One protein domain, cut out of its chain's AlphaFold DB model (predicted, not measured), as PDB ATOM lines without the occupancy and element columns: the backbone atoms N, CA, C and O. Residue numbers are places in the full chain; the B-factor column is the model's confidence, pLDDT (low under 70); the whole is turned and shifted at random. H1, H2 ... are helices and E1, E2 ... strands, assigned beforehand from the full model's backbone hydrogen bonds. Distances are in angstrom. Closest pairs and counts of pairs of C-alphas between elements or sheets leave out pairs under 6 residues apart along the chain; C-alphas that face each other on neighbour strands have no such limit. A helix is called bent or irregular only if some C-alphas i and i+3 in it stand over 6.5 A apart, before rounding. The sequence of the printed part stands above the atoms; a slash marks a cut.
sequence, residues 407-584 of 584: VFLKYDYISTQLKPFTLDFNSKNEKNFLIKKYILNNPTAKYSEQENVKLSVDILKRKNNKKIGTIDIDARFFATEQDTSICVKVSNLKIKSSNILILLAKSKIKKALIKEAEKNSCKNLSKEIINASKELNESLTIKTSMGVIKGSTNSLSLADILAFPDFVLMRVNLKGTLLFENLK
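What this domain is: This is residues 407 to 584 of the 584 residues of the protein "DUF4403 family protein" of Flavobacterium sp. ZT3R18 (UniProt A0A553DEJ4). The model is a long rod of two curled antiparallel sheets that follow each other along its length and overlap only in part, face to face, where the E8 and E9 hairpin reaches the sheet of E2 to E6. H2 and H3 cover one face of that larger sheet, H1 packs along its edge strand E2, and H4 packs on the long E8 and E9 hairpin, which makes the other half. The printed part has 178 residues, with four named helices and nine named strands in the order E1 H1 H2 E2 E3 E4 E5 H3 E6 H4 E7 E8 E9; the class is mixed, helices and strands. The sheet orders are E2 E3 E4 E5 E6 and E1 E9 E8 E7, both antiparallel. The whole is loose, with a radius of gyration of the C-alphas of 22.0 A and spans of 80 by 30 by 27 A.

Where its parts are: The larger sheet holds E2, residues 438 to 448, 26.6 A long from C-alpha 438 at (-27.924, -28.572, 1.268); E3, 452 to 461, 29.0 A; E4, 467 to 479, 34.8 A; E5, 485 to 497, 33.9 A; and E6, 522 to 524. The other sheet holds E1, 407 to 410, from C-alpha 407 at (-3.337, -54.560, -4.852); E7, 541 to 544; E8, 547 to 563, 41.0 A; and E9, 567 to 582, 42.9 A, to C-alpha 582 at (23.890, -69.620, -18.232). The helices are H1, 411 to 417; H2, 419 to 428; H3, 500 to 519, 28.7 A; and H4, 526 to 539, 20.2 A.

How they stand to each other: E2 E3 E4 E5 form a meander, each strand the antiparallel neighbour of the one before, with N 441 and O 458 at 3.0 A and N 472 and O 494 at 2.8 A. H3 is on this sheet at a height of 8.4 A, its closest C-alphas to E5 those of Lys 510 and Leu 493, 6.7 A apart; it is irregular, with C-alphas 504 and 507 7.7 A apart. H1 touches E2, closest at the C-alphas of Ser 415 and Thr 444, 4.8 A. The two sheets form a sandwich, two sheets face to face, and E4 touches E8 at the C-alphas of Phe 478 and Ile 561, 5.6 A. E7 E8 E9 are a second meander, with N 559 and O 571 at 2.8 A. H4 touches E8, closest at the C-alphas of Asn 537 and Ser 552, 5.5 A. Every O i to N i+4 pair is within hydrogen-bond range in H1, H2 and H4, and 14 of 16 in H3.

The domain as a whole: The C-alphas farthest apart are those of Ile 500 and Lys 584, 80.9 A. The printed part has no cut and no long link. Mean pLDDT of the printed part is 76.8; 31 residues are under 70, among them 431 to 435, 480 to 484, 515 to 522 and 582 to 584.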
ATOM      1  N   VAL A 407      -3.353 -55.944  -5.330       76.69
ATOM      2  CA  VAL A 407      -3.337 -54.560  -4.852       76.69
ATOM      3  C   VAL A 407      -4.553 -54.324  -3.964       76.69
ATOM      4  O   VAL A 407      -5.687 -54.545  -4.379       76.69
ATOM      5  N   PHE A 408      -4.326 -53.846  -2.742       76.75
ATOM      6  CA  PHE A 408      -5.380 -53.643  -1.746       76.75
ATOM      7  C   PHE A 408      -5.714 -52.166  -1.604       76.75
ATOM      8  O   PHE A 408      -4.848 -51.336  -1.324       76.75
ATOM      9  N   LEU A 409      -6.996 -51.838  -1.730       75.38
ATOM     10  CA  LEU A 409      -7.523 -50.513  -1.437       75.38
ATOM     11  C   LEU A 409      -8.346 -50.557  -0.154       75.38
ATOM     12  O   LEU A 409      -9.395 -51.197  -0.096       75.38
ATOM     13  N   LYS A 410      -7.909 -49.818   0.868       79.88
ATOM     14  CA  LYS A 410      -8.716 -49.615   2.077       79.88
ATOM     15  C   LYS A 410      -9.963 -48.797   1.760       79.88
ATOM     16  O   LYS A 410      -9.914 -47.839   0.983       79.88
ATOM     17  N   TYR A 411     -11.058 -49.092   2.451       81.06
ATOM     18  CA  TYR A 411     -12.284 -48.310   2.322       81.06
ATOM     19  C   TYR A 411     -12.107 -46.831   2.695       81.06
ATOM     20  O   TYR A 411     -12.661 -45.962   2.020       81.06
ATOM     21  N   ASP A 412     -11.249 -46.510   3.663       78.50
ATOM     22  CA  ASP A 412     -10.913 -45.118   3.991       78.50
ATOM     23  C   ASP A 412     -10.275 -44.381   2.811       78.50
ATOM     24  O   ASP A 412     -10.606 -43.224   2.522       78.50
ATOM     25  N   TYR A 413      -9.403 -45.065   2.069       76.19
ATOM     26  CA  TYR A 413      -8.807 -44.508   0.866       76.19
ATOM     27  C   TYR A 413      -9.870 -44.279  -0.214       76.19
ATOM     28  O   TYR A 413      -9.961 -43.170  -0.745       76.19
ATOM     29  N   ILE A 414     -10.730 -45.273  -0.472       76.06
ATOM     30  CA  ILE A 414     -11.847 -45.167  -1.427       76.06
ATOM     31  C   ILE A 414     -12.756 -43.984  -1.064       76.06
ATOM     32  O   ILE A 414     -13.097 -43.170  -1.922       76.06
ATOM     33  N   SER A 415     -13.088 -43.825   0.219       79.00
ATOM     34  CA  SER A 415     -13.908 -42.711   0.703       79.00
ATOM     35  C   SER A 415     -13.240 -41.348   0.485       79.00
ATOM     36  O   SER A 415     -13.892 -40.372   0.112       79.00
ATOM     37  N   THR A 416     -11.916 -41.275   0.628       74.38
ATOM     38  CA  THR A 416     -11.146 -40.048   0.403       74.38
ATOM     39  C   THR A 416     -11.163 -39.638  -1.069       74.38
ATOM     40  O   THR A 416     -11.257 -38.444  -1.364       74.38
ATOM     41  N   GLN A 417     -11.177 -40.605  -1.993       72.94
ATOM     42  CA  GLN A 417     -11.316 -40.339  -3.430       72.94
ATOM     43  C   GLN A 417     -12.683 -39.734  -3.804       72.94
ATOM     44  O   GLN A 417     -12.794 -39.110  -4.857       72.94
ATOM     45  N   LEU A 418     -13.708 -39.838  -2.946       72.75
ATOM     46  CA  LEU A 418     -15.015 -39.202  -3.165       72.75
ATOM     47  C   LEU A 418     -15.048 -37.720  -2.770       72.75
ATOM     48  O   LEU A 418     -15.955 -36.998  -3.190       72.75
ATOM     49  N   LYS A 419     -14.079 -37.225  -1.986       77.81
ATOM     50  CA  LYS A 419     -14.070 -35.822  -1.531       77.81
ATOM     51  C   LYS A 419     -14.108 -34.823  -2.701       77.81
ATOM     52  O   LYS A 419     -14.980 -33.952  -2.675       77.81
ATOM     53  N   PRO A 420     -13.281 -34.952  -3.760       72.88
ATOM     54  CA  PRO A 420     -13.350 -34.061  -4.920       72.88
ATOM     55  C   PRO A 420     -14.724 -34.061  -5.601       72.88
ATOM     56  O   PRO A 420     -15.224 -32.997  -5.954       72.88
ATOM     57  N   PHE A 421     -15.368 -35.228  -5.715       70.94
ATOM     58  CA  PHE A 421     -16.718 -35.341  -6.270       70.94
ATOM     59  C   PHE A 421     -17.744 -34.585  -5.419       70.94
ATOM     60  O   PHE A 421     -18.548 -33.821  -5.951       70.94
ATOM     61  N   THR A 422     -17.702 -34.741  -4.090       75.75
ATOM     62  CA  THR A 422     -18.620 -34.007  -3.203       75.75
ATOM     63  C   THR A 422     -18.422 -32.492  -3.294       75.75
ATOM     64  O   THR A 422     -19.404 -31.751  -3.317       75.75
ATOM     65  N   LEU A 423     -17.175 -32.025  -3.423       79.81
ATOM     66  CA  LEU A 423     -16.852 -30.606  -3.604       79.81
ATOM     67  C   LEU A 423     -17.390 -30.062  -4.934       79.81
ATOM     68  O   LEU A 423     -18.044 -29.019  -4.949       79.81
ATOM     69  N   ASP A 424     -17.172 -30.786  -6.030       72.50
ATOM     70  CA  ASP A 424     -17.648 -30.405  -7.362       72.50
ATOM     71  C   ASP A 424     -19.184 -30.405  -7.443       72.50
ATOM     72  O   ASP A 424     -19.790 -29.436  -7.907       72.50
ATOM     73  N   PHE A 425     -19.843 -31.429  -6.885       73.94
ATOM     74  CA  PHE A 425     -21.302 -31.474  -6.780       73.94
ATOM     75  C   PHE A 425     -21.851 -30.273  -5.997       73.94
ATOM     76  O   PHE A 425     -22.823 -29.643  -6.427       73.94
ATOM     77  N   ASN A 426     -21.232 -29.935  -4.862       79.25
ATOM     78  CA  ASN A 426     -21.644 -28.807  -4.028       79.25
ATOM     79  C   ASN A 426     -21.477 -27.459  -4.745       79.25
ATOM     80  O   ASN A 426     -22.341 -26.594  -4.594       79.25
ATOM     81  N   SER A 427     -20.403 -27.294  -5.527       79.56
ATOM     82  CA  SER A 427     -20.134 -26.092  -6.326       79.56
ATOM     83  C   SER A 427     -21.130 -25.940  -7.482       79.56
ATOM     84  O   SER A 427     -21.813 -24.920  -7.590       79.56
ATOM     85  N   LYS A 428     -21.298 -26.980  -8.310       73.31
ATOM     86  CA  LYS A 428     -22.193 -26.955  -9.483       73.31
ATOM     87  C   LYS A 428     -23.655 -26.687  -9.118       73.31
ATOM     88  O   LYS A 428     -24.383 -26.063  -9.887       73.31
ATOM     89  N   ASN A 429     -24.101 -27.144  -7.946       69.75
ATOM     90  CA  ASN A 429     -25.502 -27.049  -7.523       69.75
ATOM     91  C   ASN A 429     -25.806 -25.856  -6.603       69.75
ATOM     92  O   ASN A 429     -26.944 -25.704  -6.151       69.75
ATOM     93  N   GLU A 430     -24.835 -24.978  -6.360       70.31
ATOM     94  CA  GLU A 430     -24.980 -23.824  -5.467       70.31
ATOM     95  C   GLU A 430     -26.052 -22.824  -5.937       70.31
ATOM     96  O   GLU A 430     -26.737 -22.201  -5.125       70.31
ATOM     97  N   LYS A 431     -26.276 -22.736  -7.255       67.94
ATOM     98  CA  LYS A 431     -27.272 -21.846  -7.877       67.94
ATOM     99  C   LYS A 431     -28.670 -22.472  -8.017       67.94
ATOM    100  O   LYS A 431     -29.612 -21.783  -8.399       67.94
ATOM    101  N   ASN A 432     -28.846 -23.758  -7.697       69.75
ATOM    102  CA  ASN A 432     -30.125 -24.455  -7.863       69.75
ATOM    103  C   ASN A 432     -31.058 -24.198  -6.665       69.75
ATOM    104  O   ASN A 432     -30.752 -24.578  -5.534       69.75
ATOM    105  N   PHE A 433     -32.223 -23.582  -6.902       56.94
ATOM    106  CA  PHE A 433     -33.139 -23.093  -5.861       56.94
ATOM    107  C   PHE A 433     -33.544 -24.148  -4.811       56.94
ATOM    108  O   PHE A 433     -33.673 -23.812  -3.631       56.94
ATOM    109  N   LEU A 434     -33.698 -25.416  -5.214       61.91
ATOM    110  CA  LEU A 434     -34.101 -26.515  -4.326       61.91
ATOM    111  C   LEU A 434     -32.923 -27.172  -3.589       61.91
ATOM    112  O   LEU A 434     -33.097 -27.657  -2.472       61.91
ATOM    113  N   ILE A 435     -31.729 -27.176  -4.188       66.94
ATOM    114  CA  ILE A 435     -30.562 -27.935  -3.702       66.94
ATOM    115  C   ILE A 435     -29.567 -27.031  -2.950       66.94
ATOM    116  O   ILE A 435     -28.885 -27.509  -2.050       66.94
ATOM    117  N   LYS A 436     -29.575 -25.707  -3.184       74.69
ATOM    118  CA  LYS A 436     -28.677 -24.720  -2.543       74.69
ATOM    119  C   LYS A 436     -28.678 -24.734  -1.011       74.69
ATOM    120  O   LYS A 436     -27.719 -24.304  -0.377       74.69
ATOM    121  N   LYS A 437     -29.769 -25.206  -0.393       78.88
ATOM    122  CA  LYS A 437     -29.917 -25.293   1.071       78.88
ATOM    123  C   LYS A 437     -29.126 -26.455   1.683       78.88
ATOM    124  O   LYS A 437     -29.046 -26.542   2.912       78.88
ATOM    125  N   TYR A 438     -28.555 -27.328   0.855       80.06
ATOM    126  CA  TYR A 438     -27.924 -28.572   1.268       80.06
ATOM    127  C   TYR A 438     -26.513 -28.699   0.698       80.06
ATOM    128  O   TYR A 438     -26.184 -28.094  -0.323       80.06
ATOM    129  N   ILE A 439     -25.686 -29.479   1.385       84.38
ATOM    130  CA  ILE A 439     -24.356 -29.888   0.934       84.38
ATOM    131  C   ILE A 439     -24.175 -31.384   1.183       84.38
ATOM    132  O   ILE A 439     -24.743 -31.935   2.130       84.38
ATOM    133  N   LEU A 440     -23.385 -32.019   0.329       84.00
ATOM    134  CA  LEU A 440     -22.882 -33.372   0.517       84.00
ATOM    135  C   LEU A 440     -21.549 -33.312   1.264       84.00
ATOM    136  O   LEU A 440     -20.673 -32.540   0.871       84.00
ATOM    137  N   ASN A 441     -21.396 -34.086   2.336       85.56
ATOM    138  CA  ASN A 441     -20.153 -34.140   3.107       85.56
ATOM    139  C   ASN A 441     -19.971 -35.504   3.796       85.56
ATOM    140  O   ASN A 441     -20.873 -36.336   3.766       85.56
ATOM    141  N   ASN A 442     -18.818 -35.720   4.434       87.69
ATOM    142  CA  ASN A 442     -18.470 -36.944   5.165       87.69
ATOM    143  C   ASN A 442     -18.626 -38.217   4.309       87.69
ATOM    144  O   ASN A 442     -19.439 -39.083   4.640       87.69
ATOM    145  N   PRO A 443     -17.896 -38.331   3.182       86.56
ATOM    146  CA  PRO A 443     -17.915 -39.558   2.406       86.56
ATOM    147  C   PRO A 443     -17.348 -40.712   3.237       86.56
ATOM    148  O   PRO A 443     -16.332 -40.569   3.912       86.56
ATOM    149  N   THR A 444     -18.005 -41.860   3.152       88.12
ATOM    150  CA  THR A 444     -17.599 -43.126   3.766       88.12
ATOM    151  C   THR A 444     -17.745 -44.235   2.734       88.12
ATOM    152  O   THR A 444     -18.564 -44.140   1.817       88.12
ATOM    153  N   ALA A 445     -16.937 -45.279   2.856       85.50
ATOM    154  CA  ALA A 445     -17.048 -46.480   2.041       85.50
ATOM    155  C   ALA A 445     -17.006 -47.695   2.965       85.50
ATOM    156  O   ALA A 445     -16.379 -47.645   4.020       85.50
ATOM    157  N   LYS A 446     -17.701 -48.762   2.587       90.19
ATOM    158  CA  LYS A 446     -17.639 -50.053   3.271       90.19
ATOM    159  C   LYS A 446     -18.071 -51.174   2.342       90.19
ATOM    160  O   LYS A 446     -18.726 -50.922   1.330       90.19
ATOM    161  N   TYR A 447     -17.758 -52.399   2.728       87.06
ATOM    162  CA  TYR A 447     -18.263 -53.586   2.061       87.06
ATOM    163  C   TYR A 447     -19.801 -53.635   2.041       87.06
ATOM    164  O   TYR A 447     -20.480 -53.168   2.964       87.06
ATOM    165  N   SER A 448     -20.338 -54.188   0.959       83.62
ATOM    166  CA  SER A 448     -21.750 -54.486   0.737       83.62
ATOM    167  C   SER A 448     -21.851 -55.884   0.124       83.62
ATOM    168  O   SER A 448     -20.927 -56.340  -0.544       83.62
ATOM    169  N   GLU A 449     -22.962 -56.580   0.349       79.81
ATOM    170  CA  GLU A 449     -23.154 -57.947  -0.156       79.81
ATOM    171  C   GLU A 449     -22.979 -58.038  -1.688       79.81
ATOM    172  O   GLU A 449     -23.177 -57.059  -2.418       79.81
ATOM    173  N   GLN A 450     -22.649 -59.241  -2.177       77.56
ATOM    174  CA  GLN A 450     -22.437 -59.541  -3.604       77.56
ATOM    175  C   GLN A 450     -21.277 -58.748  -4.235       77.56
ATOM    176  O   GLN A 450     -21.438 -58.169  -5.307       77.56
ATOM    177  N   GLU A 451     -20.125 -58.687  -3.553       74.94
ATOM    178  CA  GLU A 451     -18.903 -58.007  -4.038       74.94
ATOM    179  C   GLU A 451     -19.092 -56.503  -4.310       74.94
ATOM    180  O   GLU A 451     -18.288 -55.867  -4.997       74.94
ATOM    181  N   ASN A 452     -20.157 -55.905  -3.777       83.00
ATOM    182  CA  ASN A 452     -20.414 -54.489  -3.950       83.00
ATOM    183  C   ASN A 452     -19.686 -53.680  -2.876       83.00
ATOM    184  O   ASN A 452     -19.415 -54.121  -1.760       83.00
ATOM    185  N   VAL A 453     -19.444 -52.418  -3.193       84.94
ATOM    186  CA  VAL A 453     -18.994 -51.425  -2.230       84.94
ATOM    187  C   VAL A 453     -20.108 -50.427  -2.017       84.94
ATOM    188  O   VAL A 453     -20.630 -49.826  -2.958       84.94
ATOM    189  N   LYS A 454     -20.460 -50.233  -0.752       89.19
ATOM    190  CA  LYS A 454     -21.413 -49.221  -0.339       89.19
ATOM    191  C   LYS A 454     -20.677 -47.920  -0.059       89.19
ATOM    192  O   LYS A 454     -19.953 -47.796   0.927       89.19
ATOM    193  N   LEU A 455     -20.901 -46.941  -0.922       86.75
ATOM    194  CA  LEU A 455     -20.416 -45.575  -0.789       86.75
ATOM    195  C   LEU A 455     -21.531 -44.723  -0.179       86.75
ATOM    196  O   LEU A 455     -22.626 -44.634  -0.733       86.75
ATOM    197  N   SER A 456     -21.264 -44.093   0.959       88.00
ATOM    198  CA  SER A 456     -22.251 -43.306   1.697       88.00
ATOM    199  C   SER A 456     -21.778 -41.867   1.872       88.00
ATOM    200  O   SER A 456     -20.626 -41.619   2.217       88.00
ATOM    201  N   VAL A 457     -22.673 -40.905   1.652       87.81
ATOM    202  CA  VAL A 457     -22.400 -39.473   1.843       87.81
ATOM    203  C   VAL A 457     -23.541 -38.830   2.619       87.81
ATOM    204  O   VAL A 457     -24.719 -39.078   2.344       87.81
ATOM    205  N   ASP A 458     -23.206 -37.980   3.581       89.75
ATOM    206  CA  ASP A 458     -24.187 -37.281   4.394       89.75
ATOM    207  C   ASP A 458     -24.744 -36.052   3.681       89.75
ATOM    208  O   ASP A 458     -24.020 -35.273   3.060       89.75
ATOM    209  N   ILE A 459     -26.054 -35.853   3.822       86.88
ATOM    210  CA  ILE A 459     -26.742 -34.640   3.398       86.88
ATOM    211  C   ILE A 459     -26.854 -33.724   4.613       86.88
ATOM    212  O   ILE A 459     -27.584 -34.020   5.567       86.88
ATOM    213  N   LEU A 460     -26.160 -32.591   4.564       87.69
ATOM    214  CA  LEU A 460     -26.151 -31.594   5.629       87.69
ATOM    215  C   LEU A 460     -26.890 -30.327   5.192       87.69
ATOM    216  O   LEU A 460     -26.839 -29.917   4.032       87.69
ATOM    217  N   LYS A 461     -27.571 -29.665   6.131       85.69
ATOM    218  CA  LYS A 461     -28.083 -28.303   5.917       85.69
ATOM    219  C   LYS A 461     -26.919 -27.318   5.857       85.69
ATOM    220  O   LYS A 461     -26.191 -27.183   6.830       85.69
ATOM    221  N   ARG A 462     -26.830 -26.533   4.783       83.44
ATOM    222  CA  ARG A 462     -25.748 -25.553   4.582       83.44
ATOM    223  C   ARG A 462     -25.675 -24.484   5.686       83.44
ATOM    224  O   ARG A 462     -24.593 -24.020   6.006       83.44
ATOM    225  N   LYS A 463     -26.812 -24.106   6.293       84.50
ATOM    226  CA  LYS A 463     -26.878 -23.054   7.334       84.50
ATOM    227  C   LYS A 463     -26.242 -23.464   8.671       84.50
ATOM    228  O   LYS A 463     -25.752 -22.600   9.383       84.50
ATOM    229  N   ASN A 464     -26.332 -24.737   9.058       85.19
ATOM    230  CA  ASN A 464     -25.969 -25.181  10.413       85.19
ATOM    231  C   ASN A 464     -25.318 -26.569  10.470       85.19
ATOM    232  O   ASN A 464     -25.242 -27.153  11.545       85.19
ATOM    233  N   ASN A 465     -24.928 -27.133   9.326       85.00
ATOM    234  CA  ASN A 465     -24.333 -28.464   9.176       85.00
ATOM    235  C   ASN A 465     -25.126 -29.619   9.814       85.00
ATOM    236  O   ASN A 465     -24.603 -30.720   9.969       85.00
ATOM    237  N   LYS A 466     -26.411 -29.419  10.142       88.31
ATOM    238  CA  LYS A 466     -27.246 -30.484  10.703       88.31
ATOM    239  C   LYS A 466     -27.478 -31.560   9.643       88.31
ATOM    240  O   LYS A 466     -27.998 -31.252   8.566       88.31
ATOM    241  N   LYS A 467     -27.150 -32.813   9.973       89.62
ATOM    242  CA  LYS A 467     -27.455 -33.993   9.154       89.62
ATOM    243  C   LYS A 467     -28.963 -34.178   9.033       89.62
ATOM    244  O   LYS A 467     -29.684 -34.185  10.028       89.62
ATOM    245  N   ILE A 468     -29.438 -34.288   7.798       87.81
ATOM    246  CA  ILE A 468     -30.867 -34.430   7.468       87.81
ATOM    247  C   ILE A 468     -31.161 -35.647   6.595       87.81
ATOM    248  O   ILE A 468     -32.323 -35.960   6.337       87.81
ATOM    249  N   GLY A 469     -30.118 -36.320   6.125       87.81
ATOM    250  CA  GLY A 469     -30.238 -37.502   5.303       87.81
ATOM    251  C   GLY A 469     -28.881 -38.057   4.914       87.81
ATOM    252  O   GLY A 469     -27.843 -37.499   5.271       87.81
ATOM    253  N   THR A 470     -28.921 -39.147   4.168       88.50
ATOM    254  CA  THR A 470     -27.753 -39.877   3.683       88.50
ATOM    255  C   THR A 470     -28.075 -40.424   2.296       88.50
ATOM    256  O   THR A 470     -29.208 -40.837   2.013       88.50
ATOM    257  N   ILE A 471     -27.077 -40.382   1.423       85.81
ATOM    258  CA  ILE A 471     -27.092 -40.990   0.099       85.81
ATOM    259  C   ILE A 471     -26.220 -42.229   0.183       85.81
ATOM    260  O   ILE A 471     -25.036 -42.114   0.471       85.81
ATOM    261  N   ASP A 472     -26.824 -43.382  -0.061       87.31
ATOM    262  CA  ASP A 472     -26.165 -44.677  -0.118       87.31
ATOM    263  C   ASP A 472     -26.125 -45.127  -1.581       87.31
ATOM    264  O   ASP A 472     -27.171 -45.219  -2.233       87.31
ATOM    265  N   ILE A 473     -24.932 -45.400  -2.092       84.31
ATOM    266  CA  ILE A 473     -24.679 -45.888  -3.445       84.31
ATOM    267  C   ILE A 473     -24.056 -47.273  -3.307       84.31
ATOM    268  O   ILE A 473     -22.958 -47.399  -2.776       84.31
ATOM    269  N   ASP A 474     -24.760 -48.298  -3.773       85.31
ATOM    270  CA  ASP A 474     -24.179 -49.626  -3.945       85.31
ATOM    271  C   ASP A 474     -23.542 -49.652  -5.335       85.31
ATOM    272  O   ASP A 474     -24.229 -49.444  -6.343       85.31
ATOM    273  N   ALA A 475     -22.229 -49.841  -5.385       82.81
ATOM    274  CA  ALA A 475     -21.450 -49.792  -6.609       82.81
ATOM    275  C   ALA A 475     -20.600 -51.052  -6.776       82.81
ATOM    276  O   ALA A 475     -20.025 -51.549  -5.807       82.81
ATOM    277  N   ARG A 476     -20.484 -51.520  -8.018       84.00
ATOM    278  CA  ARG A 476     -19.549 -52.573  -8.409       84.00
ATOM    279  C   ARG A 476     -18.361 -51.948  -9.125       84.00
ATOM    280  O   ARG A 476     -18.542 -51.184 -10.077       84.00
ATOM    281  N   PHE A 477     -17.163 -52.266  -8.658       82.62
ATOM    282  CA  PHE A 477     -15.930 -51.937  -9.363       82.62
ATOM    283  C   PHE A 477     -15.645 -53.023 -10.397       82.62
ATOM    284  O   PHE A 477     -15.889 -54.195 -10.134       82.62
ATOM    285  N   PHE A 478     -15.165 -52.636 -11.571       80.56
ATOM    286  CA  PHE A 478     -14.744 -53.580 -12.600       80.56
ATOM    287  C   PHE A 478     -13.588 -53.006 -13.417       80.56
ATOM    288  O   PHE A 478     -13.422 -51.787 -13.518       80.56
ATOM    289  N   ALA A 479     -12.794 -53.899 -13.994       77.31
ATOM    290  CA  ALA A 479     -11.762 -53.563 -14.961       77.31
ATOM    291  C   ALA A 479     -12.331 -53.660 -16.381       77.31
ATOM    292  O   ALA A 479     -13.176 -54.508 -16.663       77.31
ATOM    293  N   THR A 480     -11.879 -52.799 -17.285       69.50
ATOM    294  CA  THR A 480     -12.138 -52.956 -18.722       69.50
ATOM    295  C   THR A 480     -11.022 -53.794 -19.340       69.50
ATOM    296  O   THR A 480      -9.859 -53.489 -19.093       69.50
ATOM    297  N   GLU A 481     -11.363 -54.802 -20.152       57.78
ATOM    298  CA  GLU A 481     -10.502 -55.926 -20.591       57.78
ATOM    299  C   GLU A 481      -9.150 -55.573 -21.256       57.78
ATOM    300  O   GLU A 481      -8.361 -56.468 -21.546       57.78
ATOM    301  N   GLN A 482      -8.839 -54.298 -21.494       55.38
ATOM    302  CA  GLN A 482      -7.605 -53.866 -22.164       55.38
ATOM    303  C   GLN A 482      -6.951 -52.624 -21.556       55.38
ATOM    304  O   GLN A 482      -5.968 -52.130 -22.103       55.38
ATOM    305  N   ASP A 483      -7.473 -52.103 -20.445       61.97
ATOM    306  CA  ASP A 483      -7.058 -50.797 -19.945       61.97
ATOM    307  C   ASP A 483      -6.727 -50.864 -18.457       61.97
ATOM    308  O   ASP A 483      -7.366 -51.572 -17.678       61.97
ATOM    309  N   THR A 484      -5.749 -50.078 -18.024       69.12
ATOM    310  CA  THR A 484      -5.368 -49.924 -16.610       69.12
ATOM    311  C   THR A 484      -6.393 -49.088 -15.832       69.12
ATOM    312  O   THR A 484      -6.054 -48.382 -14.880       69.12
ATOM    313  N   SER A 485      -7.647 -49.109 -16.280       74.88
ATOM    314  CA  SER A 485      -8.735 -48.248 -15.850       74.88
ATOM    315  C   SER A 485      -9.695 -49.024 -14.954       74.88
ATOM    316  O   SER A 485     -10.239 -50.057 -15.334       74.88
ATOM    317  N   ILE A 486      -9.929 -48.493 -13.756       76.75
ATOM    318  CA  ILE A 486     -10.967 -48.980 -12.848       76.75
ATOM    319  C   ILE A 486     -12.236 -48.222 -13.154       76.75
ATOM    320  O   ILE A 486     -12.260 -47.004 -12.978       76.75
ATOM    321  N   CYS A 487     -13.280 -48.940 -13.538       76.44
ATOM    322  CA  CYS A 487     -14.594 -48.382 -13.772       76.44
ATOM    323  C   CYS A 487     -15.557 -48.726 -12.630       76.44
ATOM    324  O   CYS A 487     -15.457 -49.765 -11.974       76.44
ATOM    325  N   VAL A 488     -16.510 -47.830 -12.385       77.31
ATOM    326  CA  VAL A 488     -17.535 -47.973 -11.346       77.31
ATOM    327  C   VAL A 488     -18.910 -48.049 -11.990       77.31
ATOM    328  O   VAL A 488     -19.343 -47.111 -12.657       77.31
ATOM    329  N   LYS A 489     -19.637 -49.140 -11.744       79.62
ATOM    330  CA  LYS A 489     -21.045 -49.272 -12.127       79.62
ATOM    331  C   LYS A 489     -21.924 -49.104 -10.899       79.62
ATOM    332  O   LYS A 489     -21.769 -49.819  -9.912       79.62
ATOM    333  N   VAL A 490     -22.869 -48.171 -10.957       79.50
ATOM    334  CA  VAL A 490     -23.842 -47.982  -9.877       79.50
ATOM    335  C   VAL A 490     -24.924 -49.054  -9.990       79.50
ATOM    336  O   VAL A 490     -25.749 -49.019 -10.899       79.50
ATOM    337  N   SER A 491     -24.933 -49.996  -9.049       77.38
ATOM    338  CA  SER A 491     -25.925 -51.073  -8.964       77.38
ATOM    339  C   SER A 491     -27.230 -50.561  -8.356       77.38
ATOM    340  O   SER A 491     -28.327 -50.876  -8.816       77.38
ATOM    341  N   ASN A 492     -27.131 -49.731  -7.314       80.94
ATOM    342  CA  ASN A 492     -28.289 -49.137  -6.663       80.94
ATOM    343  C   ASN A 492     -27.952 -47.783  -6.038       80.94
ATOM    344  O   ASN A 492     -26.832 -47.524  -5.612       80.94
ATOM    345  N   LEU A 493     -28.962 -46.922  -5.927       81.62
ATOM    346  CA  LEU A 493     -28.858 -45.651  -5.219       81.62
ATOM    347  C   LEU A 493     -30.092 -45.461  -4.342       81.62
ATOM    348  O   LEU A 493     -31.231 -45.419  -4.837       81.62
ATOM    349  N   LYS A 494     -29.858 -45.319  -3.036       85.75
ATOM    350  CA  LYS A 494     -30.868 -45.107  -1.998       85.75
ATOM    351  C   LYS A 494     -30.632 -43.751  -1.336       85.75
ATOM    352  O   LYS A 494     -29.572 -43.477  -0.794       85.75
ATOM    353  N   ILE A 495     -31.660 -42.908  -1.343       84.12
ATOM    354  CA  ILE A 495     -31.669 -41.641  -0.600       84.12
ATOM    355  C   ILE A 495     -32.600 -41.813   0.594       84.12
ATOM    356  O   ILE A 495     -33.793 -42.085   0.406       84.12
ATOM    357  N   LYS A 496     -32.053 -41.645   1.800       86.06
ATOM    358  CA  LYS A 496     -32.792 -41.605   3.066       86.06
ATOM    359  C   LYS A 496     -32.763 -40.175   3.587       86.06
ATOM    360  O   LYS A 496     -31.692 -39.604   3.751       86.06
ATOM    361  N   SER A 497     -33.923 -39.572   3.811       81.44
ATOM    362  CA  SER A 497     -34.018 -38.200   4.313       81.44
ATOM    363  C   SER A 497     -35.329 -38.003   5.053       81.44
ATOM    364  O   SER A 497     -36.363 -38.492   4.606       81.44
ATOM    365  N   SER A 498     -35.284 -37.265   6.159       75.94
ATOM    366  CA  SER A 498     -36.475 -36.815   6.890       75.94
ATOM    367  C   SER A 498     -37.036 -35.496   6.341       75.94
ATOM    368  O   SER A 498     -38.017 -34.968   6.857       75.94
ATOM    369  N   ASN A 499     -36.423 -34.934   5.292       79.50
ATOM    370  CA  ASN A 499     -36.817 -33.658   4.705       79.50
ATOM    371  C   ASN A 499     -37.734 -33.841   3.485       79.50
ATOM    372  O   ASN A 499     -37.339 -34.441   2.481       79.50
ATOM    373  N   ILE A 500     -38.922 -33.233   3.539       74.12
ATOM    374  CA  ILE A 500     -39.958 -33.368   2.505       74.12
ATOM    375  C   ILE A 500     -39.512 -32.863   1.124       74.12
ATOM    376  O   ILE A 500     -39.843 -33.468   0.111       74.12
ATOM    377  N   LEU A 501     -38.675 -31.820   1.058       71.69
ATOM    378  CA  LEU A 501     -38.170 -31.284  -0.213       71.69
ATOM    379  C   LEU A 501     -37.199 -32.257  -0.892       71.69
ATOM    380  O   LEU A 501     -37.180 -32.360  -2.117       71.69
ATOM    381  N   ILE A 502     -36.411 -32.998  -0.107       73.38
ATOM    382  CA  ILE A 502     -35.493 -34.024  -0.625       73.38
ATOM    383  C   ILE A 502     -36.279 -35.256  -1.078       73.38
ATOM    384  O   ILE A 502     -35.951 -35.840  -2.109       73.38
ATOM    385  N   LEU A 503     -37.337 -35.623  -0.349       73.75
ATOM    386  CA  LEU A 503     -38.245 -36.703  -0.740       73.75
ATOM    387  C   LEU A 503     -38.934 -36.401  -2.080       73.75
ATOM    388  O   LEU A 503     -38.912 -37.249  -2.970       73.75
ATOM    389  N   LEU A 504     -39.442 -35.178  -2.268       71.88
ATOM    390  CA  LEU A 504     -40.075 -34.742  -3.521       71.88
ATOM    391  C   LEU A 504     -39.081 -34.648  -4.694       71.88
ATOM    392  O   LEU A 504     -39.424 -34.952  -5.833       71.88
ATOM    393  N   ALA A 505     -37.821 -34.281  -4.432       70.88
ATOM    394  CA  ALA A 505     -36.775 -34.190  -5.454       70.88
ATOM    395  C   ALA A 505     -36.013 -35.511  -5.703       70.88
ATOM    396  O   ALA A 505     -35.135 -35.561  -6.570       70.88
ATOM    397  N   LYS A 506     -36.344 -36.591  -4.979       76.38
ATOM    398  CA  LYS A 506     -35.580 -37.851  -4.926       76.38
ATOM    399  C   LYS A 506     -35.279 -38.448  -6.302       76.38
ATOM    400  O   LYS A 506     -34.143 -38.839  -6.557       76.38
ATOM    401  N   SER A 507     -36.267 -38.486  -7.199       73.38
ATOM    402  CA  SER A 507     -36.109 -39.046  -8.552       73.38
ATOM    403  C   SER A 507     -35.120 -38.239  -9.407       73.38
ATOM    404  O   SER A 507     -34.230 -38.812 -10.039       73.38
ATOM    405  N   LYS A 508     -35.204 -36.901  -9.367       69.81
ATOM    406  CA  LYS A 508     -34.283 -36.013 -10.098       69.81
ATOM    407  C   LYS A 508     -32.857 -36.102  -9.552       69.81
ATOM    408  O   LYS A 508     -31.921 -36.202 -10.338       69.81
ATOM    409  N   ILE A 509     -32.700 -36.123  -8.225       70.50
ATOM    410  CA  ILE A 509     -31.390 -36.255  -7.567       70.50
ATOM    411  C   ILE A 509     -30.755 -37.610  -7.907       70.50
ATOM    412  O   ILE A 509     -29.589 -37.655  -8.284       70.50
ATOM    413  N   LYS A 510     -31.530 -38.704  -7.857       74.88
ATOM    414  CA  LYS A 510     -31.054 -40.046  -8.224       74.88
ATOM    415  C   LYS A 510     -30.563 -40.104  -9.675       74.88
ATOM    416  O   LYS A 510     -29.452 -40.565  -9.900       74.88
ATOM    417  N   LYS A 511     -31.337 -39.591 -10.642       71.75
ATOM    418  CA  LYS A 511     -30.921 -39.551 -12.059       71.75
ATOM    419  C   LYS A 511     -29.652 -38.720 -12.278       71.75
ATOM    420  O   LYS A 511     -28.785 -39.138 -13.036       71.75
ATOM    421  N   ALA A 512     -29.532 -37.567 -11.617       68.56
ATOM    422  CA  ALA A 512     -28.356 -36.706 -11.739       68.56
ATOM    423  C   ALA A 512     -27.091 -37.353 -11.151       68.56
ATOM    424  O   ALA A 512     -26.037 -37.301 -11.774       68.56
ATOM    425  N   LEU A 513     -27.207 -37.997  -9.985       68.50
ATOM    426  CA  LEU A 513     -26.083 -38.677  -9.339       68.50
ATOM    427  C   LEU A 513     -25.627 -39.911 -10.112       68.50
ATOM    428  O   LEU A 513     -24.428 -40.095 -10.259       68.50
ATOM    429  N   ILE A 514     -26.558 -40.715 -10.639       70.44
ATOM    430  CA  ILE A 514     -26.216 -41.862 -11.495       70.44
ATOM    431  C   ILE A 514     -25.474 -41.372 -12.741       70.44
ATOM    432  O   ILE A 514     -24.374 -41.836 -13.007       70.44
ATOM    433  N   LYS A 515     -26.006 -40.356 -13.433       68.62
ATOM    434  CA  LYS A 515     -25.381 -39.805 -14.642       68.62
ATOM    435  C   LYS A 515     -23.975 -39.245 -14.389       68.62
ATOM    436  O   LYS A 515     -23.086 -39.441 -15.211       68.62
ATOM    437  N   GLU A 516     -23.761 -38.543 -13.275       65.88
ATOM    438  CA  GLU A 516     -22.448 -37.967 -12.948       65.88
ATOM    439  C   GLU A 516     -21.454 -39.029 -12.444       65.88
ATOM    440  O   GLU A 516     -20.259 -38.927 -12.726       65.88
ATOM    441  N   ALA A 517     -21.942 -40.060 -11.741       65.50
ATOM    442  CA  ALA A 517     -21.145 -41.213 -11.328       65.50
ATOM    443  C   ALA A 517     -20.711 -42.058 -12.536       65.50
ATOM    444  O   ALA A 517     -19.549 -42.433 -12.623       65.50
ATOM    445  N   GLU A 518     -21.604 -42.287 -13.504       65.62
ATOM    446  CA  GLU A 518     -21.303 -43.009 -14.747       65.62
ATOM    447  C   GLU A 518     -20.342 -42.223 -15.651       65.62
ATOM    448  O   GLU A 518     -19.430 -42.806 -16.233       65.62
ATOM    449  N   LYS A 519     -20.475 -40.890 -15.728       64.75
ATOM    450  CA  LYS A 519     -19.604 -40.031 -16.552       64.75
ATOM    451  C   LYS A 519     -18.154 -39.958 -16.054       64.75
ATOM    452  O   LYS A 519     -17.250 -39.774 -16.861       64.75
ATOM    453  N   ASN A 520     -17.935 -40.089 -14.747       57.53
ATOM    454  CA  ASN A 520     -16.606 -40.076 -14.120       57.53
ATOM    455  C   ASN A 520     -16.213 -41.461 -13.582       57.53
ATOM    456  O   ASN A 520     -15.398 -41.562 -12.668       57.53
ATOM    457  N   SER A 521     -16.844 -42.516 -14.101       65.12
ATOM    458  CA  SER A 521     -16.768 -43.860 -13.529       65.12
ATOM    459  C   SER A 521     -15.395 -44.496 -13.667       65.12
ATOM    460  O   SER A 521     -15.062 -45.327 -12.830       65.12
ATOM    461  N   CYS A 522     -14.616 -44.117 -14.682       69.25
ATOM    462  CA  CYS A 522     -13.348 -44.758 -15.003       69.25
ATOM    463  C   CYS A 522     -12.147 -43.893 -14.602       69.25
ATOM    464  O   CYS A 522     -12.038 -42.732 -15.004       69.25
ATOM    465  N   LYS A 523     -11.221 -44.468 -13.830       70.62
ATOM    466  CA  LYS A 523      -9.947 -43.843 -13.457       70.62
ATOM    467  C   LYS A 523      -8.787 -44.725 -13.895       70.62
ATOM    468  O   LYS A 523      -8.717 -45.885 -13.503       70.62
ATOM    469  N   ASN A 524      -7.869 -44.148 -14.662       71.00
ATOM    470  CA  ASN A 524      -6.675 -44.827 -15.148       71.00
ATOM    471  C   ASN A 524      -5.576 -44.844 -14.058       71.00
ATOM    472  O   ASN A 524      -5.268 -43.797 -13.486       71.00
ATOM    473  N   LEU A 525      -5.012 -46.025 -13.782       70.44
ATOM    474  CA  LEU A 525      -3.912 -46.293 -12.839       70.44
ATOM    475  C   LEU A 525      -2.576 -46.642 -13.526       70.44
ATOM    476  O   LEU A 525      -1.678 -47.205 -12.906       70.44
ATOM    477  N   SER A 526      -2.436 -46.340 -14.818       69.12
ATOM    478  CA  SER A 526      -1.271 -46.688 -15.652       69.12
ATOM    479  C   SER A 526       0.061 -46.276 -15.037       69.12
ATOM    480  O   SER A 526       1.021 -47.036 -15.097       69.12
ATOM    481  N   LYS A 527       0.149 -45.091 -14.430       71.00
ATOM    482  CA  LYS A 527       1.406 -44.585 -13.867       71.00
ATOM    483  C   LYS A 527       1.873 -45.419 -12.674       71.00
ATOM    484  O   LYS A 527       3.052 -45.755 -12.585       71.00
ATOM    485  N   GLU A 528       0.962 -45.723 -11.759       66.38
ATOM    486  CA  GLU A 528       1.211 -46.547 -10.577       66.38
ATOM    487  C   GLU A 528       1.639 -47.958 -10.995       66.38
ATOM    488  O   GLU A 528       2.623 -48.502 -10.501       66.38
ATOM    489  N   ILE A 529       0.945 -48.486 -11.995       66.94
ATOM    490  CA  ILE A 529       1.197 -49.773 -12.634       66.94
ATOM    491  C   ILE A 529       2.584 -49.848 -13.301       66.94
ATOM    492  O   ILE A 529       3.313 -50.819 -13.103       66.94
ATOM    493  N   ILE A 530       2.989 -48.811 -14.041       71.12
ATOM    494  CA  ILE A 530       4.296 -48.749 -14.717       71.12
ATOM    495  C   ILE A 530       5.440 -48.730 -13.699       71.12
ATOM    496  O   ILE A 530       6.468 -49.368 -13.908       71.12
ATOM    497  N   ASN A 531       5.278 -48.005 -12.593       71.56
ATOM    498  CA  ASN A 531       6.296 -47.961 -11.548       71.56
ATOM    499  C   ASN A 531       6.460 -49.327 -10.860       71.56
ATOM    500  O   ASN A 531       7.589 -49.771 -10.682       71.56
ATOM    501  N   ALA A 532       5.353 -50.014 -10.553       66.25
ATOM    502  CA  ALA A 532       5.372 -51.376 -10.008       66.25
ATOM    503  C   ALA A 532       6.081 -52.369 -10.944       66.25
ATOM    504  O   ALA A 532       6.907 -53.163 -10.501       66.25
ATOM    505  N   SER A 533       5.810 -52.278 -12.248       70.12
ATOM    506  CA  SER A 533       6.490 -53.076 -13.276       70.12
ATOM    507  C   SER A 533       8.011 -52.861 -13.281       70.12
ATOM    508  O   SER A 533       8.755 -53.832 -13.393       70.12
ATOM    509  N   LYS A 534       8.493 -51.624 -13.100       75.12
ATOM    510  CA  LYS A 534       9.937 -51.332 -13.036       75.12
ATOM    511  C   LYS A 534      10.620 -51.968 -11.828       75.12
ATOM    512  O   LYS A 534      11.642 -52.617 -12.008       75.12
ATOM    513  N   GLU A 535      10.048 -51.839 -10.632       73.38
ATOM    514  CA  GLU A 535      10.633 -52.469  -9.437       73.38
ATOM    515  C   GLU A 535      10.640 -54.001  -9.535       73.38
ATOM    516  O   GLU A 535      11.594 -54.654  -9.107       73.38
ATOM    517  N   LEU A 536       9.610 -54.591 -10.150       73.62
ATOM    518  CA  LEU A 536       9.574 -56.031 -10.413       73.62
ATOM    519  C   LEU A 536      10.659 -56.467 -11.400       73.62
ATOM    520  O   LEU A 536      11.303 -57.482 -11.164       73.62
ATOM    521  N   ASN A 537      10.923 -55.693 -12.455       75.81
ATOM    522  CA  ASN A 537      12.025 -55.981 -13.381       75.81
ATOM    523  C   ASN A 537      13.398 -55.966 -12.704       75.81
ATOM    524  O   ASN A 537      14.271 -56.747 -13.066       75.81
ATOM    525  N   GLU A 538      13.599 -55.082 -11.728       76.75
ATOM    526  CA  GLU A 538      14.871 -54.968 -11.008       76.75
ATOM    527  C   GLU A 538      15.087 -56.111 -10.000       76.75
ATOM    528  O   GLU A 538      16.230 -56.443  -9.682       76.75
ATOM    529  N   SER A 539      14.010 -56.736  -9.514       76.25
ATOM    530  CA  SER A 539      14.043 -57.696  -8.398       76.25
ATOM    531  C   SER A 539      13.712 -59.144  -8.778       76.25
ATOM    532  O   SER A 539      14.131 -60.065  -8.074       76.25
ATOM    533  N   LEU A 540      13.009 -59.390  -9.890       77.31
ATOM    534  CA  LEU A 540      12.581 -60.728 -10.314       77.31
ATOM    535  C   LEU A 540      13.743 -61.526 -10.924       77.31
ATOM    536  O   LEU A 540      13.893 -61.651 -12.142       77.31
ATOM    537  N   THR A 541      14.570 -62.078 -10.040       79.50
ATOM    538  CA  THR A 541      15.730 -62.903 -10.379       79.50
ATOM    539  C   THR A 541      15.699 -64.208  -9.591       79.50
ATOM    540  O   THR A 541      15.670 -64.197  -8.362       79.50
ATOM    541  N   ILE A 542      15.765 -65.344 -10.288       75.06
ATOM    542  CA  ILE A 542      15.798 -66.678  -9.677       75.06
ATOM    543  C   ILE A 542      17.143 -67.316  -9.992       75.06
ATOM    544  O   ILE A 542      17.498 -67.509 -11.154       75.06
ATOM    545  N   LYS A 543      17.901 -67.655  -8.950       77.81
ATOM    546  CA  LYS A 543      19.151 -68.403  -9.096       77.81
ATOM    547  C   LYS A 543      18.849 -69.895  -9.085       77.81
ATOM    548  O   LYS A 543      18.236 -70.389  -8.141       77.81
ATOM    549  N   THR A 544      19.318 -70.589 -10.111       70.69
ATOM    550  CA  THR A 544      19.236 -72.044 -10.238       70.69
ATOM    551  C   THR A 544      20.637 -72.627 -10.393       70.69
ATOM    552  O   THR A 544      21.593 -71.919 -10.711       70.69
ATOM    553  N   SER A 545      20.753 -73.933 -10.213       66.56
ATOM    554  CA  SER A 545      21.966 -74.719 -10.441       66.56
ATOM    555  C   SER A 545      22.506 -74.644 -11.875       66.56
ATOM    556  O   SER A 545      23.691 -74.883 -12.076       66.56
ATOM    557  N   MET A 546      21.679 -74.292 -12.864       66.81
ATOM    558  CA  MET A 546      22.083 -74.212 -14.276       66.81
ATOM    559  C   MET A 546      22.329 -72.773 -14.757       66.81
ATOM    560  O   MET A 546      22.853 -72.560 -15.847       66.81
ATOM    561  N   GLY A 547      21.909 -71.769 -13.987       73.25
ATOM    562  CA  GLY A 547      21.875 -70.396 -14.473       73.25
ATOM    563  C   GLY A 547      20.954 -69.486 -13.681       73.25
ATOM    564  O   GLY A 547      20.368 -69.863 -12.661       73.25
ATOM    565  N   VAL A 548      20.822 -68.261 -14.168       78.94
ATOM    566  CA  VAL A 548      19.968 -67.235 -13.582       78.94
ATOM    567  C   VAL A 548      18.792 -66.981 -14.510       78.94
ATOM    568  O   VAL A 548      18.967 -66.690 -15.689       78.94
ATOM    569  N   ILE A 549      17.586 -67.064 -13.963       74.44
ATOM    570  CA  ILE A 549      16.362 -66.692 -14.660       74.44
ATOM    571  C   ILE A 549      16.057 -65.245 -14.303       74.44
ATOM    572  O   ILE A 549      15.877 -64.928 -13.125       74.44
ATOM    573  N   LYS A 550      15.983 -64.381 -15.313       81.00
ATOM    574  CA  LYS A 550      15.574 -62.983 -15.157       81.00
ATOM    575  C   LYS A 550      14.241 -62.749 -15.840       81.00
ATOM    576  O   LYS A 550      14.029 -63.200 -16.965       81.00
ATOM    577  N   GLY A 551      13.355 -62.030 -15.163       75.44
ATOM    578  CA  GLY A 551      12.111 -61.568 -15.759       75.44
ATOM    579  C   GLY A 551      12.235 -60.175 -16.355       75.44
ATOM    580  O   GLY A 551      12.821 -59.283 -15.750       75.44
ATOM    581  N   SER A 552      11.638 -59.989 -17.529       79.81
ATOM    582  CA  SER A 552      11.376 -58.674 -18.110       79.81
ATOM    583  C   SER A 552       9.888 -58.544 -18.380       79.81
ATOM    584  O   SER A 552       9.318 -59.275 -19.185       79.81
ATOM    585  N   THR A 553       9.238 -57.608 -17.710       76.62
ATOM    586  CA  THR A 553       7.816 -57.336 -17.865       76.62
ATOM    587  C   THR A 553       7.599 -56.474 -19.095       76.62
ATOM    588  O   THR A 553       8.188 -55.398 -19.215       76.62
ATOM    589  N   ASN A 554       6.703 -56.908 -19.966       77.00
ATOM    590  CA  ASN A 554       6.429 -56.267 -21.248       77.00
ATOM    591  C   ASN A 554       5.081 -55.544 -21.238       77.00
ATOM    592  O   ASN A 554       4.915 -54.529 -21.910       77.00
ATOM    593  N   SER A 555       4.111 -56.055 -20.479       77.81
ATOM    594  CA  SER A 555       2.795 -55.440 -20.362       77.81
ATOM    595  C   SER A 555       2.174 -55.680 -18.994       77.81
ATOM    596  O   SER A 555       2.505 -56.627 -18.281       77.81
ATOM    597  N   LEU A 556       1.269 -54.780 -18.624       76.56
ATOM    598  CA  LEU A 556       0.536 -54.853 -17.373       76.56
ATOM    599  C   LEU A 556      -0.928 -54.483 -17.632       76.56
ATOM    600  O   LEU A 556      -1.209 -53.476 -18.280       76.56
ATOM    601  N   SER A 557      -1.848 -55.298 -17.124       79.44
ATOM    602  CA  SER A 557      -3.290 -55.078 -17.198       79.44
ATOM    603  C   SER A 557      -3.974 -55.294 -15.849       79.44
ATOM    604  O   SER A 557      -3.470 -55.986 -14.965       79.44
ATOM    605  N   LEU A 558      -5.145 -54.686 -15.675       80.44
ATOM    606  CA  LEU A 558      -6.013 -54.969 -14.541       80.44
ATOM    607  C   LEU A 558      -6.959 -56.111 -14.930       80.44
ATOM    608  O   LEU A 558      -7.711 -55.980 -15.890       80.44
ATOM    609  N   ALA A 559      -6.895 -57.226 -14.207       80.44
ATOM    610  CA  ALA A 559      -7.599 -58.455 -14.557       80.44
ATOM    611  C   ALA A 559      -8.924 -58.623 -13.810       80.44
ATOM    612  O   ALA A 559      -9.880 -59.132 -14.382       80.44
ATOM    613  N   ASP A 560      -8.984 -58.231 -12.533       84.81
ATOM    614  CA  ASP A 560     -10.211 -58.342 -11.737       84.81
ATOM    615  C   ASP A 560     -10.239 -57.354 -10.559       84.81
ATOM    616  O   ASP A 560      -9.193 -56.861 -10.125       84.81
ATOM    617  N   ILE A 561     -11.435 -57.066 -10.036       84.50
ATOM    618  CA  ILE A 561     -11.650 -56.254  -8.834       84.50
ATOM    619  C   ILE A 561     -12.737 -56.887  -7.962       84.50
ATOM    620  O   ILE A 561     -13.895 -56.965  -8.364       84.50
ATOM    621  N   LEU A 562     -12.384 -57.239  -6.727       85.00
ATOM    622  CA  LEU A 562     -13.278 -57.872  -5.760       85.00
ATOM    623  C   LEU A 562     -13.349 -57.077  -4.460       85.00
ATOM    624  O   LEU A 562     -12.332 -56.658  -3.907       85.00
ATOM    625  N   ALA A 563     -14.556 -56.884  -3.937       84.25
ATOM    626  CA  ALA A 563     -14.754 -56.285  -2.623       84.25
ATOM    627  C   ALA A 563     -14.794 -57.366  -1.537       84.25
ATOM    628  O   ALA A 563     -15.549 -58.329  -1.642       84.25
ATOM    629  N   PHE A 564     -14.036 -57.153  -0.468       81.56
ATOM    630  CA  PHE A 564     -14.011 -57.970   0.742       81.56
ATOM    631  C   PHE A 564     -14.410 -57.115   1.951       81.56
ATOM    632  O   PHE A 564     -14.366 -55.892   1.859       81.56
ATOM    633  N   PRO A 565     -14.772 -57.707   3.104       82.38
ATOM    634  CA  PRO A 565     -15.208 -56.953   4.284       82.38
ATOM    635  C   PRO A 565     -14.309 -55.772   4.688       82.38
ATOM    636  O   PRO A 565     -14.830 -54.715   5.050       82.38
ATOM    637  N   ASP A 566     -12.987 -55.915   4.549       77.88
ATOM    638  CA  ASP A 566     -12.006 -54.946   5.055       77.88
ATOM    639  C   ASP A 566     -11.316 -54.096   3.963       77.88
ATOM    640  O   ASP A 566     -10.715 -53.058   4.261       77.88
ATOM    641  N   PHE A 567     -11.397 -54.489   2.689       79.12
ATOM    642  CA  PHE A 567     -10.693 -53.837   1.574       79.12
ATOM    643  C   PHE A 567     -11.309 -54.213   0.218       79.12
ATOM    644  O   PHE A 567     -12.129 -55.118   0.095       79.12
ATOM    645  N   VAL A 568     -10.863 -53.536  -0.835       81.00
ATOM    646  CA  VAL A 568     -11.088 -53.945  -2.226       81.00
ATOM    647  C   VAL A 568      -9.781 -54.500  -2.784       81.00
ATOM    648  O   VAL A 568      -8.767 -53.801  -2.773       81.00
ATOM    649  N   LEU A 569      -9.805 -55.753  -3.232       83.44
ATOM    650  CA  LEU A 569      -8.706 -56.417  -3.921       83.44
ATOM    651  C   LEU A 569      -8.782 -56.097  -5.407       83.44
ATOM    652  O   LEU A 569      -9.822 -56.251  -6.038       83.44
ATOM    653  N   MET A 570      -7.658 -55.697  -5.971       82.31
ATOM    654  CA  MET A 570      -7.462 -55.542  -7.399       82.31
ATOM    655  C   MET A 570      -6.405 -56.541  -7.833       82.31
ATOM    656  O   MET A 570      -5.289 -56.530  -7.312       82.31
ATOM    657  N   ARG A 571      -6.758 -57.400  -8.783       84.88
ATOM    658  CA  ARG A 571      -5.832 -58.354  -9.374       84.88
ATOM    659  C   ARG A 571      -5.233 -57.742 -10.624       84.88
ATOM    660  O   ARG A 571      -5.932 -57.467 -11.597       84.88
ATOM    661  N   VAL A 572      -3.934 -57.533 -10.578       80.38
ATOM    662  CA  VAL A 572      -3.143 -56.986 -11.667       80.38
ATOM    663  C   VAL A 572      -2.395 -58.133 -12.339       80.38
ATOM    664  O   VAL A 572      -1.717 -58.892 -11.659       80.38
ATOM    665  N   ASN A 573      -2.503 -58.262 -13.658       82.94
ATOM    666  CA  ASN A 573      -1.736 -59.235 -14.428       82.94
ATOM    667  C   ASN A 573      -0.544 -58.548 -15.086       82.94
ATOM    668  O   ASN A 573      -0.681 -57.525 -15.756       82.94
ATOM    669  N   LEU A 574       0.626 -59.143 -14.907       78.94
ATOM    670  CA  LEU A 574       1.888 -58.659 -15.430       78.94
ATOM    671  C   LEU A 574       2.466 -59.715 -16.364       78.94
ATOM    672  O   LEU A 574       2.891 -60.776 -15.910       78.94
ATOM    673  N   LYS A 575       2.492 -59.422 -17.664       84.44
ATOM    674  CA  LYS A 575       3.054 -60.327 -18.668       84.44
ATOM    675  C   LYS A 575       4.473 -59.920 -19.002       84.44
ATOM    676  O   LYS A 575       4.784 -58.737 -19.149       84.44
ATOM    677  N   GLY A 576       5.336 -60.905 -19.158       81.25
ATOM    678  CA  GLY A 576       6.745 -60.705 -19.419       81.25
ATOM    679  C   GLY A 576       7.390 -61.891 -20.105       81.25
ATOM    680  O   GLY A 576       6.774 -62.935 -20.321       81.25
ATOM    681  N   THR A 577       8.657 -61.713 -20.434       82.81
ATOM    682  CA  THR A 577       9.552 -62.770 -20.883       82.81
ATOM    683  C   THR A 577      10.420 -63.226 -19.725       82.81
ATOM    684  O   THR A 577      10.790 -62.437 -18.851       82.81
ATOM    685  N   LEU A 578      10.751 -64.512 -19.728       77.12
ATOM    686  CA  LEU A 578      11.802 -65.053 -18.886       77.12
ATOM    687  C   LEU A 578      13.006 -65.347 -19.762       77.12
ATOM    688  O   LEU A 578      12.880 -65.976 -20.808       77.12
ATOM    689  N   LEU A 579      14.165 -64.870 -19.331       75.75
ATOM    690  CA  LEU A 579      15.434 -65.137 -19.984       75.75
ATOM    691  C   LEU A 579      16.274 -66.003 -19.061       75.75
ATOM    692  O   LEU A 579      16.470 -65.668 -17.892       75.75
ATOM    693  N   PHE A 580      16.765 -67.110 -19.604       74.69
ATOM    694  CA  PHE A 580      17.736 -67.945 -18.928       74.69
ATOM    695  C   PHE A 580      19.151 -67.522 -19.320       74.69
ATOM    696  O   PHE A 580      19.535 -67.604 -20.486       74.69
ATOM    697  N   GLU A 581      19.931 -67.076 -18.343       78.06
ATOM    698  CA  GLU A 581      21.345 -66.763 -18.505       78.06
ATOM    699  C   GLU A 581      22.185 -67.892 -17.894       78.06
ATOM    700  O   GLU A 581      22.152 -68.110 -16.680       78.06
ATOM    701  N   ASN A 582      22.955 -68.606 -18.722       68.38
ATOM    702  CA  ASN A 582      23.890 -69.620 -18.232       68.38
ATOM    703  C   ASN A 582      24.930 -68.968 -17.308       68.38
ATOM    704  O   ASN A 582      25.551 -67.961 -17.665       68.38
ATOM    705  N   LEU A 583      25.170 -69.577 -16.145       51.78
ATOM    706  CA  LEU A 583      26.380 -69.301 -15.374       51.78
ATOM    707  C   LEU A 583      27.540 -69.926 -16.158       51.78
ATOM    708  O   LEU A 583      27.549 -71.137 -16.360       51.78
ATOM    709  N   LYS A 584      28.429 -69.082 -16.694       39.47
ATOM    710  CA  LYS A 584      29.620 -69.520 -17.438       39.47
ATOM    711  C   LYS A 584      30.499 -70.459 -16.627       39.47
ATOM    712  O   LYS A 584      30.669 -70.185 -15.415       39.47
TER     713      LYS A 584